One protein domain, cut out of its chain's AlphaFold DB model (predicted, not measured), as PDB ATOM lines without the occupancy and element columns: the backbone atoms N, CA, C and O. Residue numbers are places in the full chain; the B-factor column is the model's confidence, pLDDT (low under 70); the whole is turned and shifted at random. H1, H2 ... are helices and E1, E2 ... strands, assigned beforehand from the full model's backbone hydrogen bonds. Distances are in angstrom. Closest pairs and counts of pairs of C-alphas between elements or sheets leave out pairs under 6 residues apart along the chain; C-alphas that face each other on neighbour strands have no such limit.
ATOM      1  N   PHE A   3      -8.885  42.619 -29.351       83.75
ATOM      2  CA  PHE A   3      -7.534  42.224 -28.993       83.75
ATOM      3  C   PHE A   3      -6.889  43.355 -28.203       83.75
ATOM      4  O   PHE A   3      -6.910  44.501 -28.639       83.75
ATOM      5  N   LEU A   4      -6.303  43.035 -27.055       84.56
ATOM      6  CA  LEU A   4      -5.413  43.947 -26.350       84.56
ATOM      7  C   LEU A   4      -3.974  43.509 -26.579       84.56
ATOM      8  O   LEU A   4      -3.626  42.352 -26.356       84.56
ATOM      9  N   ILE A   5      -3.150  44.450 -27.018       82.19
ATOM     10  CA  ILE A   5      -1.722  44.269 -27.231       82.19
ATOM     11  C   ILE A   5      -1.006  45.146 -26.213       82.19
ATOM     12  O   ILE A   5      -1.255  46.353 -26.137       82.19
ATOM     13  N   ASP A   6      -0.127  44.523 -25.429       84.44
ATOM     14  CA  ASP A   6       0.703  45.189 -24.413       84.44
ATOM     15  C   ASP A   6      -0.101  46.024 -23.396       84.44
ATOM     16  O   ASP A   6       0.393  47.017 -22.878       84.44
ATOM     17  N   GLU A   7      -1.384  45.701 -23.180       80.88
ATOM     18  CA  GLU A   7      -2.328  46.462 -22.335       80.88
ATOM     19  C   GLU A   7      -2.501  47.952 -22.713       80.88
ATOM     20  O   GLU A   7      -3.229  48.696 -22.059       80.88
ATOM     21  N   LYS A   8      -1.868  48.395 -23.803       82.12
ATOM     22  CA  LYS A   8      -1.838  49.789 -24.256       82.12
ATOM     23  C   LYS A   8      -2.585  49.991 -25.552       82.12
ATOM     24  O   LYS A   8      -3.086  51.091 -25.764       82.12
ATOM     25  N   ILE A   9      -2.615  48.978 -26.416       84.44
ATOM     26  CA  ILE A   9      -3.211  49.051 -27.747       84.44
ATOM     27  C   ILE A   9      -4.430  48.140 -27.786       84.44
ATOM     28  O   ILE A   9      -4.351  46.964 -27.444       84.44
ATOM     29  N   ILE A  10      -5.556  48.684 -28.232       86.88
ATOM     30  CA  ILE A  10      -6.804  47.943 -28.402       86.88
ATOM     31  C   ILE A  10      -7.040  47.807 -29.901       86.88
ATOM     32  O   ILE A  10      -7.150  48.809 -30.593       86.88
ATOM     33  N   ILE A  11      -7.122  46.590 -30.424       86.75
ATOM     34  CA  ILE A  11      -7.496  46.335 -31.815       86.75
ATOM     35  C   ILE A  11      -8.816  45.586 -31.824       86.75
ATOM     36  O   ILE A  11      -8.900  44.423 -31.439       86.75
ATOM     37  N   GLU A  12      -9.866  46.243 -32.281       86.69
ATOM     38  CA  GLU A  12     -11.147  45.601 -32.514       86.69
ATOM     39  C   GLU A  12     -11.216  45.108 -33.958       86.69
ATOM     40  O   GLU A  12     -11.010  45.874 -34.885       86.69
ATOM     41  N   VAL A  13     -11.507  43.829 -34.161       86.69
ATOM     42  CA  VAL A  13     -11.710  43.221 -35.480       86.69
ATOM     43  C   VAL A  13     -13.202  42.968 -35.690       86.69
ATOM     44  O   VAL A  13     -13.851  42.335 -34.843       86.69
ATOM     45  N   GLY A  14     -13.752  43.419 -36.817       83.06
ATOM     46  CA  GLY A  14     -15.142  43.165 -37.200       83.06
ATOM     47  C   GLY A  14     -15.458  43.521 -38.653       83.06
ATOM     48  O   GLY A  14     -14.569  43.899 -39.401       83.06
ATOM     49  N   GLY A  15     -16.727  43.401 -39.045       79.38
ATOM     50  CA  GLY A  15     -17.173  43.694 -40.412       79.38
ATOM     51  C   GLY A  15     -17.653  45.124 -40.640       79.38
ATOM     52  O   GLY A  15     -17.703  45.943 -39.719       79.38
ATOM     53  N   GLN A  16     -18.042  45.406 -41.886       70.81
ATOM     54  CA  GLN A  16     -18.429  46.731 -42.396       70.81
ATOM     55  C   GLN A  16     -19.485  47.469 -41.544       70.81
ATOM     56  O   GLN A  16     -19.504  48.697 -41.521       70.81
ATOM     57  N   SER A  17     -20.332  46.749 -40.800       69.81
ATOM     58  CA  SER A  17     -21.374  47.330 -39.937       69.81
ATOM     59  C   SER A  17     -20.887  47.839 -38.569       69.81
ATOM     60  O   SER A  17     -21.709  48.266 -37.759       69.81
ATOM     61  N   LYS A  18     -19.586  47.782 -38.259       70.44
ATOM     62  CA  LYS A  18     -19.045  48.276 -36.981       70.44
ATOM     63  C   LYS A  18     -18.917  49.802 -36.976       70.44
ATOM     64  O   LYS A  18     -18.196  50.393 -37.779       70.44
ATOM     65  N   ASP A  19     -19.608  50.440 -36.032       65.81
ATOM     66  CA  ASP A  19     -19.627  51.895 -35.896       65.81
ATOM     67  C   ASP A  19     -18.370  52.404 -35.168       65.81
ATOM     68  O   ASP A  19     -18.031  51.985 -34.062       65.81
ATOM     69  N   ARG A  20     -17.664  53.338 -35.808       66.50
ATOM     70  CA  ARG A  20     -16.341  53.844 -35.394       66.50
ATOM     71  C   ARG A  20     -16.399  54.739 -34.154       66.50
ATOM     72  O   ARG A  20     -15.359  55.126 -33.623       66.50
ATOM     73  N   LYS A  21     -17.602  55.106 -33.702       66.75
ATOM     74  CA  LYS A  21     -17.809  56.006 -32.560       66.75
ATOM     75  C   LYS A  21     -17.221  55.463 -31.263       66.75
ATOM     76  O   LYS A  21     -16.784  56.257 -30.440       66.75
ATOM     77  N   GLN A  22     -17.172  54.142 -31.101       64.06
ATOM     78  CA  GLN A  22     -16.794  53.525 -29.831       64.06
ATOM     79  C   GLN A  22     -15.295  53.664 -29.509       64.06
ATOM     80  O   GLN A  22     -14.931  53.759 -28.343       64.06
ATOM     81  N   ILE A  23     -14.435  53.746 -30.530       72.56
ATOM     82  CA  ILE A  23     -12.974  53.842 -30.363       72.56
ATOM     83  C   ILE A  23     -12.396  55.235 -30.640       72.56
ATOM     84  O   ILE A  23     -11.201  55.445 -30.475       72.56
ATOM     85  N   LYS A  24     -13.228  56.204 -31.047       67.12
ATOM     86  CA  LYS A  24     -12.770  57.544 -31.457       67.12
ATOM     87  C   LYS A  24     -12.110  58.337 -30.319       67.12
ATOM     88  O   LYS A  24     -11.278  59.196 -30.590       67.12
ATOM     89  N   ASP A  25     -12.479  58.045 -29.075       71.56
ATOM     90  CA  ASP A  25     -11.945  58.708 -27.878       71.56
ATOM     91  C   ASP A  25     -10.711  57.987 -27.293       71.56
ATOM     92  O   ASP A  25      -9.958  58.534 -26.489       71.56
ATOM     93  N   LEU A  26     -10.451  56.753 -27.734       76.06
ATOM     94  CA  LEU A  26      -9.352  55.934 -27.239       76.06
ATOM     95  C   LEU A  26      -8.093  56.192 -28.076       76.06
ATOM     96  O   LEU A  26      -7.977  55.757 -29.221       76.06
ATOM     97  N   LYS A  27      -7.108  56.868 -27.473       72.56
ATOM     98  CA  LYS A  27      -5.848  57.276 -28.128       72.56
ATOM     99  C   LYS A  27      -5.063  56.143 -28.802       72.56
ATOM    100  O   LYS A  27      -4.343  56.408 -29.756       72.56
ATOM    101  N   ASN A  28      -5.228  54.908 -28.336       83.00
ATOM    102  CA  ASN A  28      -4.505  53.731 -28.822       83.00
ATOM    103  C   ASN A  28      -5.456  52.607 -29.263       83.00
ATOM    104  O   ASN A  28      -5.115  51.428 -29.168       83.00
ATOM    105  N   ALA A  29      -6.678  52.949 -29.675       86.06
ATOM    106  CA  ALA A  29      -7.613  51.965 -30.199       86.06
ATOM    107  C   ALA A  29      -7.663  52.013 -31.723       86.06
ATOM    108  O   ALA A  29      -7.753  53.091 -32.301       86.06
ATOM    109  N   TYR A  30      -7.658  50.845 -32.352       86.88
ATOM    110  CA  TYR A  30      -7.749  50.645 -33.788       86.88
ATOM    111  C   TYR A  30      -8.898  49.692 -34.106       86.88
ATOM    112  O   TYR A  30      -9.173  48.761 -33.353       86.88
ATOM    113  N   LEU A  31      -9.570  49.913 -35.231       87.88
ATOM    114  CA  LEU A  31     -10.649  49.057 -35.714       87.88
ATOM    115  C   LEU A  31     -10.224  48.435 -37.040       87.88
ATOM    116  O   LEU A  31     -10.151  49.111 -38.063       87.88
ATOM    117  N   ALA A  32      -9.928  47.147 -37.014       88.38
ATOM    118  CA  ALA A  32      -9.677  46.350 -38.191       88.38
ATOM    119  C   ALA A  32     -11.010  45.910 -38.815       88.38
ATOM    120  O   ALA A  32     -11.780  45.186 -38.179       88.38
ATOM    121  N   ILE A  33     -11.285  46.346 -40.048       87.81
ATOM    122  CA  ILE A  33     -12.528  46.006 -40.754       87.81
ATOM    123  C   ILE A  33     -12.258  45.118 -41.969       87.81
ATOM    124  O   ILE A  33     -11.397  45.436 -42.791       87.81
ATOM    125  N   ASP A  34     -13.004  44.021 -42.104       84.94
ATOM    126  CA  ASP A  34     -13.042  43.231 -43.339       84.94
ATOM    127  C   ASP A  34     -13.976  43.864 -44.392       84.94
ATOM    128  O   ASP A  34     -14.931  44.560 -44.052       84.94
ATOM    129  N   ASN A  35     -13.698  43.644 -45.684       82.88
ATOM    130  CA  ASN A  35     -14.465  44.225 -46.801       82.88
ATOM    131  C   ASN A  35     -14.455  45.772 -46.878       82.88
ATOM    132  O   ASN A  35     -15.438  46.397 -47.282       82.88
ATOM    133  N   ILE A  36     -13.336  46.411 -46.517       84.44
ATOM    134  CA  ILE A  36     -13.082  47.829 -46.823       84.44
ATOM    135  C   ILE A  36     -11.804  47.971 -47.635       84.44
ATOM    136  O   ILE A  36     -10.817  47.328 -47.321       84.44
ATOM    137  N   GLU A  37     -11.789  48.827 -48.651       81.50
ATOM    138  CA  GLU A  37     -10.584  49.097 -49.457       81.50
ATOM    139  C   GLU A  37      -9.747  50.246 -48.885       81.50
ATOM    140  O   GLU A  37      -8.561  50.370 -49.167       81.50
ATOM    141  N   SER A  38     -10.350  51.091 -48.047       76.06
ATOM    142  CA  SER A  38      -9.673  52.228 -47.436       76.06
ATOM    143  C   SER A  38     -10.106  52.413 -45.987       76.06
ATOM    144  O   SER A  38     -11.296  52.429 -45.654       76.06
ATOM    145  N   GLY A  39      -9.108  52.528 -45.114       73.88
ATOM    146  CA  GLY A  39      -9.270  52.894 -43.715       73.88
ATOM    147  C   GLY A  39      -9.352  54.413 -43.548       73.88
ATOM    148  O   GLY A  39      -8.798  55.166 -44.342       73.88
ATOM    149  N   TYR A  40     -10.036  54.887 -42.506       76.12
ATOM    150  CA  TYR A  40     -10.057  56.315 -42.164       76.12
ATOM    151  C   TYR A  40      -9.803  56.487 -40.670       76.12
ATOM    152  O   TYR A  40     -10.500  55.874 -39.855       76.12
ATOM    153  N   GLN A  41      -8.822  57.329 -40.330       82.88
ATOM    154  CA  GLN A  41      -8.283  57.514 -38.977       82.88
ATOM    155  C   GLN A  41      -7.788  56.193 -38.372       82.88
ATOM    156  O   GLN A  41      -6.924  55.539 -38.943       82.88
ATOM    157  N   ASN A  42      -8.350  55.780 -37.238       84.38
ATOM    158  CA  ASN A  42      -7.948  54.584 -36.507       84.38
ATOM    159  C   ASN A  42      -8.555  53.296 -37.094       84.38
ATOM    160  O   ASN A  42      -8.552  52.259 -36.440       84.38
ATOM    161  N   VAL A  43      -9.115  53.344 -38.305       84.75
ATOM    162  CA  VAL A  43      -9.649  52.165 -38.990       84.75
ATOM    163  C   VAL A  43      -8.616  51.632 -39.961       84.75
ATOM    164  O   VAL A  43      -8.138  52.374 -40.816       84.75
ATOM    165  N   ILE A  44      -8.323  50.343 -39.857       87.31
ATOM    166  CA  ILE A  44      -7.336  49.656 -40.680       87.31
ATOM    167  C   ILE A  44      -8.066  48.574 -41.486       87.31
ATOM    168  O   ILE A  44      -8.870  47.832 -40.923       87.31
ATOM    169  N   PRO A  45      -7.843  48.457 -42.803       87.94
ATOM    170  CA  PRO A  45      -8.373  47.332 -43.558       87.94
ATOM    171  C   PRO A  45      -7.776  46.018 -43.048       87.94
ATOM    172  O   PRO A  45      -6.558  45.906 -42.923       87.94
ATOM    173  N   LEU A  46      -8.603  45.003 -42.780       85.38
ATOM    174  CA  LEU A  46      -8.130  43.717 -42.253       85.38
ATOM    175  C   LEU A  46      -7.116  43.051 -43.197       85.38
ATOM    176  O   LEU A  46      -6.146  42.449 -42.746       85.38
ATOM    177  N   TRP A  47      -7.294  43.221 -44.507       84.81
ATOM    178  CA  TRP A  47      -6.372  42.705 -45.518       84.81
ATOM    179  C   TRP A  47      -4.994  43.382 -45.495       84.81
ATOM    180  O   TRP A  47      -4.035  42.782 -45.971       84.81
ATOM    181  N   LEU A  48      -4.851  44.576 -44.905       82.44
ATOM    182  CA  LEU A  48      -3.548  45.232 -44.749       82.44
ATOM    183  C   LEU A  48      -2.628  44.425 -43.823       82.44
ATOM    184  O   LEU A  48      -1.423  44.369 -44.040       82.44
ATOM    185  N   PHE A  49      -3.196  43.737 -42.831       79.56
ATOM    186  CA  PHE A  49      -2.438  42.826 -41.971       79.56
ATOM    187  C   PHE A  49      -1.973  41.569 -42.718       79.56
ATOM    188  O   PHE A  49      -0.961  40.985 -42.350       79.56
ATOM    189  N   GLY A  50      -2.663  41.179 -43.795       75.62
ATOM    190  CA  GLY A  50      -2.262  40.066 -44.661       75.62
ATOM    191  C   GLY A  50      -1.000  40.338 -45.485       75.62
ATOM    192  O   GLY A  50      -0.419  39.397 -46.014       75.62
ATOM    193  N   PHE A  51      -0.552  41.596 -45.567       70.25
ATOM    194  CA  PHE A  51       0.708  41.979 -46.217       70.25
ATOM    195  C   PHE A  51       1.948  41.827 -45.316       70.25
ATOM    196  O   PHE A  51       3.058  42.036 -45.793       70.25
ATOM    197  N   LEU A  52       1.789  41.473 -44.035       60.44
ATOM    198  CA  LEU A  52       2.887  41.335 -43.063       60.44
ATOM    199  C   LEU A  52       3.516  39.924 -43.036       60.44
ATOM    200  O   LEU A  52       3.906  39.460 -41.965       60.44
TER     201      LEU A  52
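What this domain is: This is residues 3 to 52 of the 53 residues of an uncharacterized protein of Beggiatoa sp. PS (UniProt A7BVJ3). A small twisted sheet of four strands has a long unnamed loop, residues 15 to 28, bulging from it between E2 and E3, and a short helix, H1, directly after edge strand E4. The 50 printed residues run E1, E2, E3, E4, H1; the sheet has that strand order and is mixed. The class is mostly strand, with under half of the residues in named elements. It is compact, radius of gyration of the C-alphas 10.4 A, spanning 26 by 25 by 15 A.

Where its parts are: E1, residues 3 to 5, begins at C-alpha 3 (-7.534, 42.224, -28.993). E2, 9 to 14, is 16.3 A long; E3, 29 to 33, is 13.1 A. E4 is 43 to 45; H1, 46 to 49, ends at C-alpha 49 (-2.438, 42.826, -41.971).

How they stand to each other: E1 and E2 form an antiparallel hairpin, N 3 to O 11 2.8 A. E2 and E3 are parallel, N 30 to O 10 2.7 A. E3 and E4 are parallel, N 44 to O 31 2.8 A. H1 only grazes the sheet; it is too short for an O i to N i+4 pair.

The domain as a whole: The printed part has no cut. The link E2 to E3 is long; pLDDT is under 70 at residues 17, 19 to 22, 24 and 52.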